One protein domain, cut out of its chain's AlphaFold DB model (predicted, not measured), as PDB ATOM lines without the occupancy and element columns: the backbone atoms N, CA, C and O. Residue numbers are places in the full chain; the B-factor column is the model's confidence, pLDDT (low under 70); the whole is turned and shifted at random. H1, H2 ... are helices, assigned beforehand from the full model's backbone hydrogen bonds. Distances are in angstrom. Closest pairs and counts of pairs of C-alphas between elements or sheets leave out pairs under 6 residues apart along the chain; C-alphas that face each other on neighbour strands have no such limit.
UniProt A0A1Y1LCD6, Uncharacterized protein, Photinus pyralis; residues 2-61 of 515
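This is residues 2 to 61 of the 515 residues of an uncharacterized protein of Photinus pyralis (UniProt A0A1Y1LCD6). This domain has little regular structure: a loose chain, mostly loops, runs out along residues 12 to 22, folds back through H2 to residue 44 and runs out again from residue 45. Residues 2 to 11, with H1, stick out as a tail at one end. The printed part has 60 residues, with H1 then H2 and no named strand; the class is all helix, on 9 residues. It is loose, with a radius of gyration of the C-alphas of 15.0 A, and spans 51 by 21 by 15 A.

Start at H1, residues 8 to 11, in the stretch that stands free. A long link of 17 residues leads to H2, residues 29 to 33; the two are apart. Residues 17 to 18 pair with residues 48 to 49, parallel. In H2 the O i to N i+4 pair is within hydrogen-bond range; H1 is too short for one.

Find C-alpha 8 at (149.904, 136.505, 150.204); H1 measures 5.2 A. H2 measures 6.1 A, ending at (157.700, 110.653, 143.491).

The C-alphas of Ile 2 and Gln 58, the two farthest apart, are 52.0 A apart. The printed part has no cut. Look for pLDDT under 70 at residues 2 to 14 and 58 to 61.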
ATOM      1  N   ILE A   2     145.981 140.573 164.755       39.22
ATOM      2  CA  ILE A   2     146.750 140.821 163.524       39.22
ATOM      3  C   ILE A   2     146.027 140.126 162.368       39.22
ATOM      4  O   ILE A   2     145.907 138.902 162.352       39.22
ATOM      5  N   THR A   3     145.521 140.899 161.410       43.38
ATOM      6  CA  THR A   3     144.891 140.371 160.195       43.38
ATOM      7  C   THR A   3     145.964 139.962 159.192       43.38
ATOM      8  O   THR A   3     146.386 140.770 158.366       43.38
ATOM      9  N   VAL A   4     146.415 138.707 159.268       57.59
ATOM     10  CA  VAL A   4     147.324 138.124 158.268       57.59
ATOM     11  C   VAL A   4     146.655 138.188 156.892       57.59
ATOM     12  O   VAL A   4     145.537 137.692 156.720       57.59
ATOM     13  N   ASN A   5     147.313 138.822 155.920       45.09
ATOM     14  CA  ASN A   5     146.717 139.052 154.609       45.09
ATOM     15  C   ASN A   5     146.629 137.742 153.806       45.09
ATOM     16  O   ASN A   5     147.625 137.247 153.277       45.09
ATOM     17  N   ARG A   6     145.411 137.196 153.706       57.44
ATOM     18  CA  ARG A   6     145.139 135.888 153.096       57.44
ATOM     19  C   ARG A   6     145.465 135.785 151.602       57.44
ATOM     20  O   ARG A   6     145.500 134.663 151.113       57.44
ATOM     21  N   SER A   7     145.695 136.887 150.879       59.94
ATOM     22  CA  SER A   7     146.139 136.825 149.475       59.94
ATOM     23  C   SER A   7     147.585 136.337 149.356       59.94
ATOM     24  O   SER A   7     147.865 135.431 148.575       59.94
ATOM     25  N   PHE A   8     148.482 136.862 150.196       54.78
ATOM     26  CA  PHE A   8     149.904 136.505 150.204       54.78
ATOM     27  C   PHE A   8     150.086 135.021 150.560       54.78
ATOM     28  O   PHE A   8     150.788 134.277 149.874       54.78
ATOM     29  N   THR A   9     149.322 134.543 151.550       54.41
ATOM     30  CA  THR A   9     149.227 133.117 151.919       54.41
ATOM     31  C   THR A   9     148.412 132.272 150.926       54.41
ATOM     32  O   THR A   9     147.961 131.190 151.283       54.41
ATOM     33  N   LEU A  10     148.182 132.759 149.706       57.00
ATOM     34  CA  LEU A  10     147.580 132.039 148.577       57.00
ATOM     35  C   LEU A  10     148.427 132.183 147.298       57.00
ATOM     36  O   LEU A  10     148.164 131.511 146.305       57.00
ATOM     37  N   GLU A  11     149.444 133.046 147.306       58.12
ATOM     38  CA  GLU A  11     150.388 133.249 146.200       58.12
ATOM     39  C   GLU A  11     151.656 132.418 146.397       58.12
ATOM     40  O   GLU A  11     152.065 131.730 145.465       58.12
ATOM     41  N   VAL A  12     152.155 132.318 147.636       61.44
ATOM     42  CA  VAL A  12     153.171 131.318 148.042       61.44
ATOM     43  C   VAL A  12     152.732 129.882 147.711       61.44
ATOM     44  O   VAL A  12     153.546 129.007 147.471       61.44
ATOM     45  N   TRP A  13     151.425 129.634 147.634       59.38
ATOM     46  CA  TRP A  13     150.848 128.319 147.327       59.38
ATOM     47  C   TRP A  13     150.697 128.044 145.823       59.38
ATOM     48  O   TRP A  13     150.260 126.962 145.435       59.38
ATOM     49  N   LYS A  14     151.050 129.020 144.975       63.91
ATOM     50  CA  LYS A  14     151.124 128.896 143.510       63.91
ATOM     51  C   LYS A  14     152.564 128.771 143.012       63.91
ATOM     52  O   LYS A  14     152.766 128.344 141.878       63.91
ATOM     53  N   THR A  15     153.558 129.156 143.817       77.19
ATOM     54  CA  THR A  15     154.970 128.942 143.486       77.19
ATOM     55  C   THR A  15     155.295 127.463 143.642       77.19
ATOM     56  O   THR A  15     155.319 126.942 144.757       77.19
ATOM     57  N   LYS A  16     155.521 126.786 142.516       84.44
ATOM     58  CA  LYS A  16     156.008 125.406 142.501       84.44
ATOM     59  C   LYS A  16     157.492 125.393 142.853       84.44
ATOM     60  O   LYS A  16     158.221 126.296 142.449       84.44
ATOM     61  N   ILE A  17     157.933 124.369 143.573       84.56
ATOM     62  CA  ILE A  17     159.359 124.107 143.768       84.56
ATOM     63  C   ILE A  17     159.874 123.485 142.471       84.56
ATOM     64  O   ILE A  17     159.384 122.427 142.067       84.56
ATOM     65  N   ASP A  18     160.835 124.137 141.819       84.62
ATOM     66  CA  ASP A  18     161.542 123.527 140.699       84.62
ATOM     67  C   ASP A  18     162.621 122.580 141.237       84.62
ATOM     68  O   ASP A  18     163.497 122.967 142.010       84.62
ATOM     69  N   ALA A  19     162.499 121.314 140.861       85.69
ATOM     70  CA  ALA A  19     163.433 120.233 141.128       85.69
ATOM     71  C   ALA A  19     163.705 119.436 139.836       85.69
ATOM     72  O   ALA A  19     164.115 118.268 139.885       85.69
ATOM     73  N   ALA A  20     163.440 120.039 138.669       82.94
ATOM     74  CA  ALA A  20     163.787 119.473 137.383       82.94
ATOM     75  C   ALA A  20     165.313 119.432 137.236       82.94
ATOM     76  O   ALA A  20     166.035 120.296 137.724       82.94
ATOM     77  N   HIS A  21     165.809 118.412 136.545       83.06
ATOM     78  CA  HIS A  21     167.236 118.115 136.401       83.06
ATOM     79  C   HIS A  21     167.958 117.787 137.725       83.06
ATOM     80  O   HIS A  21     169.181 117.716 137.751       83.06
ATOM     81  N   ASN A  22     167.240 117.470 138.809       82.69
ATOM     82  CA  ASN A  22     167.857 116.815 139.967       82.69
ATOM     83  C   ASN A  22     168.190 115.339 139.670       82.69
ATOM     84  O   ASN A  22     167.606 114.709 138.782       82.69
ATOM     85  N   TYR A  23     169.129 114.767 140.429       84.12
ATOM     86  CA  TYR A  23     169.482 113.345 140.373       84.12
ATOM     87  C   TYR A  23     168.976 112.614 141.620       84.12
ATOM     88  O   TYR A  23     169.473 112.819 142.723       84.12
ATOM     89  N   TRP A  24     168.006 111.717 141.435       83.44
ATOM     90  CA  TRP A  24     167.305 111.042 142.539       83.44
ATOM     91  C   TRP A  24     167.863 109.653 142.893       83.44
ATOM     92  O   TRP A  24     167.335 108.976 143.778       83.44
ATOM     93  N   GLY A  25     168.905 109.196 142.185       79.44
ATOM     94  CA  GLY A  25     169.491 107.857 142.335       79.44
ATOM     95  C   GLY A  25     168.642 106.704 141.779       79.44
ATOM     96  O   GLY A  25     169.076 105.557 141.827       79.44
ATOM     97  N   VAL A  26     167.453 106.995 141.244       82.31
ATOM     98  CA  VAL A  26     166.504 106.025 140.678       82.31
ATOM     99  C   VAL A  26     165.986 106.517 139.329       82.31
ATOM    100  O   VAL A  26     165.798 107.713 139.122       82.31
ATOM    101  N   ASN A  27     165.748 105.590 138.402       82.75
ATOM    102  CA  ASN A  27     165.341 105.891 137.027       82.75
ATOM    103  C   ASN A  27     163.816 105.894 136.806       82.75
ATOM    104  O   ASN A  27     163.363 106.286 135.734       82.75
ATOM    105  N   THR A  28     163.006 105.476 137.785       85.75
ATOM    106  CA  THR A  28     161.542 105.376 137.654       85.75
ATOM    107  C   THR A  28     160.813 106.539 138.328       85.75
ATOM    108  O   THR A  28     161.012 106.813 139.510       85.75
ATOM    109  N   THR A  29     159.895 107.174 137.594       88.69
ATOM    110  CA  THR A  29     159.088 108.324 138.053       88.69
ATOM    111  C   THR A  29     158.351 108.050 139.363       88.69
ATOM    112  O   THR A  29     158.281 108.917 140.226       88.69
ATOM    113  N   LEU A  30     157.838 106.829 139.546       88.94
ATOM    114  CA  LEU A  30     157.139 106.420 140.766       88.94
ATOM    115  C   LEU A  30     158.071 106.363 141.990       88.94
ATOM    116  O   LEU A  30     157.657 106.750 143.079       88.94
ATOM    117  N   ALA A  31     159.324 105.929 141.818       87.94
ATOM    118  CA  ALA A  31     160.313 105.894 142.896       87.94
ATOM    119  C   ALA A  31     160.906 107.283 143.193       87.94
ATOM    120  O   ALA A  31     161.270 107.548 144.336       87.94
ATOM    121  N   VAL A  32     160.964 108.177 142.196       89.25
ATOM    122  CA  VAL A  32     161.245 109.607 142.411       89.25
ATOM    123  C   VAL A  32     160.119 110.238 143.230       89.25
ATOM    124  O   VAL A  32     160.376 110.777 144.302       89.25
ATOM    125  N   ARG A  33     158.863 110.100 142.784       89.25
ATOM    126  CA  ARG A  33     157.700 110.653 143.491       89.25
ATOM    127  C   ARG A  33     157.575 110.103 144.912       89.25
ATOM    128  O   ARG A  33     157.372 110.886 145.819       89.25
ATOM    129  N   GLY A  34     157.800 108.807 145.135       89.00
ATOM    130  CA  GLY A  34     157.793 108.204 146.477       89.00
ATOM    131  C   GLY A  34     158.921 108.654 147.424       89.00
ATOM    132  O   GLY A  34     158.928 108.244 148.582       89.00
ATOM    133  N   ARG A  35     159.881 109.464 146.953       87.62
ATOM    134  CA  ARG A  35     160.922 110.129 147.767       87.62
ATOM    135  C   ARG A  35     160.637 111.611 148.015       87.62
ATOM    136  O   ARG A  35     161.329 112.237 148.813       87.62
ATOM    137  N   ILE A  36     159.651 112.167 147.323       90.25
ATOM    138  CA  ILE A  36     159.215 113.555 147.430       90.25
ATOM    139  C   ILE A  36     157.916 113.552 148.235       90.25
ATOM    140  O   ILE A  36     157.133 112.615 148.145       90.25
ATOM    141  N   ARG A  37     157.688 114.592 149.038       89.50
ATOM    142  CA  ARG A  37     156.402 114.806 149.703       89.50
ATOM    143  C   ARG A  37     155.849 116.147 149.247       89.50
ATOM    144  O   ARG A  37     156.387 117.182 149.638       89.50
ATOM    145  N   ASP A  38     154.833 116.126 148.394       90.56
ATOM    146  CA  ASP A  38     154.336 117.319 147.700       90.56
ATOM    147  C   ASP A  38     152.834 117.573 147.925       90.56
ATOM    148  O   ASP A  38     152.160 116.897 148.706       90.56
ATOM    149  N   GLN A  39     152.307 118.585 147.231       88.31
ATOM    150  CA  GLN A  39     150.888 118.952 147.236       88.31
ATOM    151  C   GLN A  39     149.928 117.796 146.884       88.31
ATOM    152  O   GLN A  39     148.743 117.857 147.218       88.31
ATOM    153  N   THR A  40     150.404 116.753 146.197       87.31
ATOM    154  CA  THR A  40     149.598 115.585 145.824       87.31
ATOM    155  C   THR A  40     149.452 114.566 146.956       87.31
ATOM    156  O   THR A  40     148.492 113.795 146.929       87.31
ATOM    157  N   ASP A  41     150.342 114.592 147.954       88.69
ATOM    158  CA  ASP A  41     150.250 113.781 149.176       88.69
ATOM    159  C   ASP A  41     149.501 114.520 150.295       88.69
ATOM    160  O   ASP A  41     148.693 113.933 151.015       88.69
ATOM    161  N   ASP A  42     149.757 115.824 150.445       89.56
ATOM    162  CA  ASP A  42     149.051 116.704 151.375       89.56
ATOM    163  C   ASP A  42     148.826 118.072 150.722       89.56
ATOM    164  O   ASP A  42     149.772 118.791 150.405       89.56
ATOM    165  N   ALA A  43     147.561 118.485 150.599       85.44
ATOM    166  CA  ALA A  43     147.179 119.799 150.079       85.44
ATOM    167  C   ALA A  43     147.708 120.986 150.920       85.44
ATOM    168  O   ALA A  43     147.503 122.141 150.546       85.44
ATOM    169  N   ARG A  44     148.371 120.720 152.057       85.19
ATOM    170  CA  ARG A  44     149.142 121.675 152.871       85.19
ATOM    171  C   ARG A  44     150.611 121.831 152.445       85.19
ATOM    172  O   ARG A  44     151.361 122.513 153.141       85.19
ATOM    173  N   LEU A  45     151.029 121.218 151.341       86.06
ATOM    174  CA  LEU A  45     152.387 121.312 150.803       86.06
ATOM    175  C   LEU A  45     152.420 122.003 149.432       86.06
ATOM    176  O   LEU A  45     151.396 122.230 148.778       86.06
ATOM    177  N   LEU A  46     153.633 122.370 149.023       87.44
ATOM    178  CA  LEU A  46     153.930 122.955 147.717       87.44
ATOM    179  C   LEU A  46     154.024 121.852 146.653       87.44
ATOM    180  O   LEU A  46     154.390 120.715 146.947       87.44
ATOM    181  N   GLU A  47     153.683 122.178 145.408       88.50
ATOM    182  CA  GLU A  47     153.864 121.263 144.275       88.50
ATOM    183  C   GLU A  47     155.347 121.230 143.866       88.50
ATOM    184  O   GLU A  47     155.975 122.287 143.764       88.50
ATOM    185  N   VAL A  48     155.904 120.038 143.619       90.44
ATOM    186  CA  VAL A  48     157.325 119.852 143.275       90.44
ATOM    187  C   VAL A  48     157.463 119.341 141.839       90.44
ATOM    188  O   VAL A  48     157.163 118.181 141.532       90.44
ATOM    189  N   VAL A  49     157.958 120.199 140.948       90.75
ATOM    190  CA  VAL A  49     158.244 119.849 139.551       90.75
ATOM    191  C   VAL A  49     159.552 119.068 139.512       90.75
ATOM    192  O   VAL A  49     160.626 119.645 139.557       90.75
ATOM    193  N   HIS A  50     159.465 117.742 139.453       89.25
ATOM    194  CA  HIS A  50     160.615 116.830 139.545       89.25
ATOM    195  C   HIS A  50     160.963 116.132 138.221       89.25
ATOM    196  O   HIS A  50     161.702 115.151 138.216       89.25
ATOM    197  N   SER A  51     160.379 116.579 137.105       87.69
ATOM    198  CA  SER A  51     160.532 115.976 135.778       87.69
ATOM    199  C   SER A  51     160.763 117.071 134.728       87.69
ATOM    200  O   SER A  51     159.998 118.039 134.725       87.69
ATOM    201  N   PRO A  52     161.757 116.942 133.826       87.56
ATOM    202  CA  PRO A  52     162.705 115.825 133.698       87.56
ATOM    203  C   PRO A  52     163.670 115.719 134.892       87.56
ATOM    204  O   PRO A  52     163.827 116.666 135.653       87.56
ATOM    205  N   TYR A  53     164.333 114.574 135.050       84.88
ATOM    206  CA  TYR A  53     165.387 114.343 136.046       84.88
ATOM    207  C   TYR A  53     166.555 113.572 135.418       84.88
ATOM    208  O   TYR A  53     166.385 112.913 134.387       84.88
ATOM    209  N   TYR A  54     167.748 113.639 136.015       81.38
ATOM    210  CA  TYR A  54     168.899 112.901 135.492       81.38
ATOM    211  C   TYR A  54     168.767 111.397 135.763       81.38
ATOM    212  O   TYR A  54     168.599 110.959 136.900       81.38
ATOM    213  N   MET A  55     168.878 110.605 134.695       73.56
ATOM    214  CA  MET A  55     168.704 109.145 134.708       73.56
ATOM    215  C   MET A  55     169.997 108.381 135.036       73.56
ATOM    216  O   MET A  55     169.944 107.232 135.469       73.56
ATOM    217  N   ASN A  56     171.157 109.001 134.812       72.38
ATOM    218  CA  ASN A  56     172.491 108.454 135.047       72.38
ATOM    219  C   ASN A  56     173.343 109.450 135.845       72.38
ATOM    220  O   ASN A  56     173.165 110.658 135.752       72.38
ATOM    221  N   ASN A  57     174.310 108.942 136.610       70.06
ATOM    222  CA  ASN A  57     175.231 109.760 137.406       70.06
ATOM    223  C   ASN A  57     176.268 110.534 136.562       70.06
ATOM    224  O   ASN A  57     176.843 111.511 137.035       70.06
ATOM    225  N   GLN A  58     176.511 110.109 135.320       66.06
ATOM    226  CA  GLN A  58     177.588 110.624 134.463       66.06
ATOM    227  C   GLN A  58     177.461 112.117 134.116       66.06
ATOM    228  O   GLN A  58     178.483 112.744 133.871       66.06
ATOM    229  N   SER A  59     176.252 112.693 134.114       61.97
ATOM    230  CA  SER A  59     176.036 114.127 133.850       61.97
ATOM    231  C   SER A  59     176.215 115.033 135.074       61.97
ATOM    232  O   SER A  59     176.331 116.240 134.903       61.97
ATOM    233  N   ILE A  60     176.239 114.477 136.293       64.25
ATOM    234  CA  ILE A  60     176.387 115.231 137.557       64.25
ATOM    235  C   ILE A  60     177.807 115.094 138.129       64.25
ATOM    236  O   ILE A  60     178.257 115.905 138.933       64.25
ATOM    237  N   LEU A  61     178.541 114.051 137.733       65.50
ATOM    238  CA  LEU A  61     179.894 113.793 138.215       65.50
ATOM    239  C   LEU A  61     180.919 114.735 137.559       65.50
ATOM    240  O   LEU A  61     181.620 114.349 136.626       65.50
TER     241      LEU A  61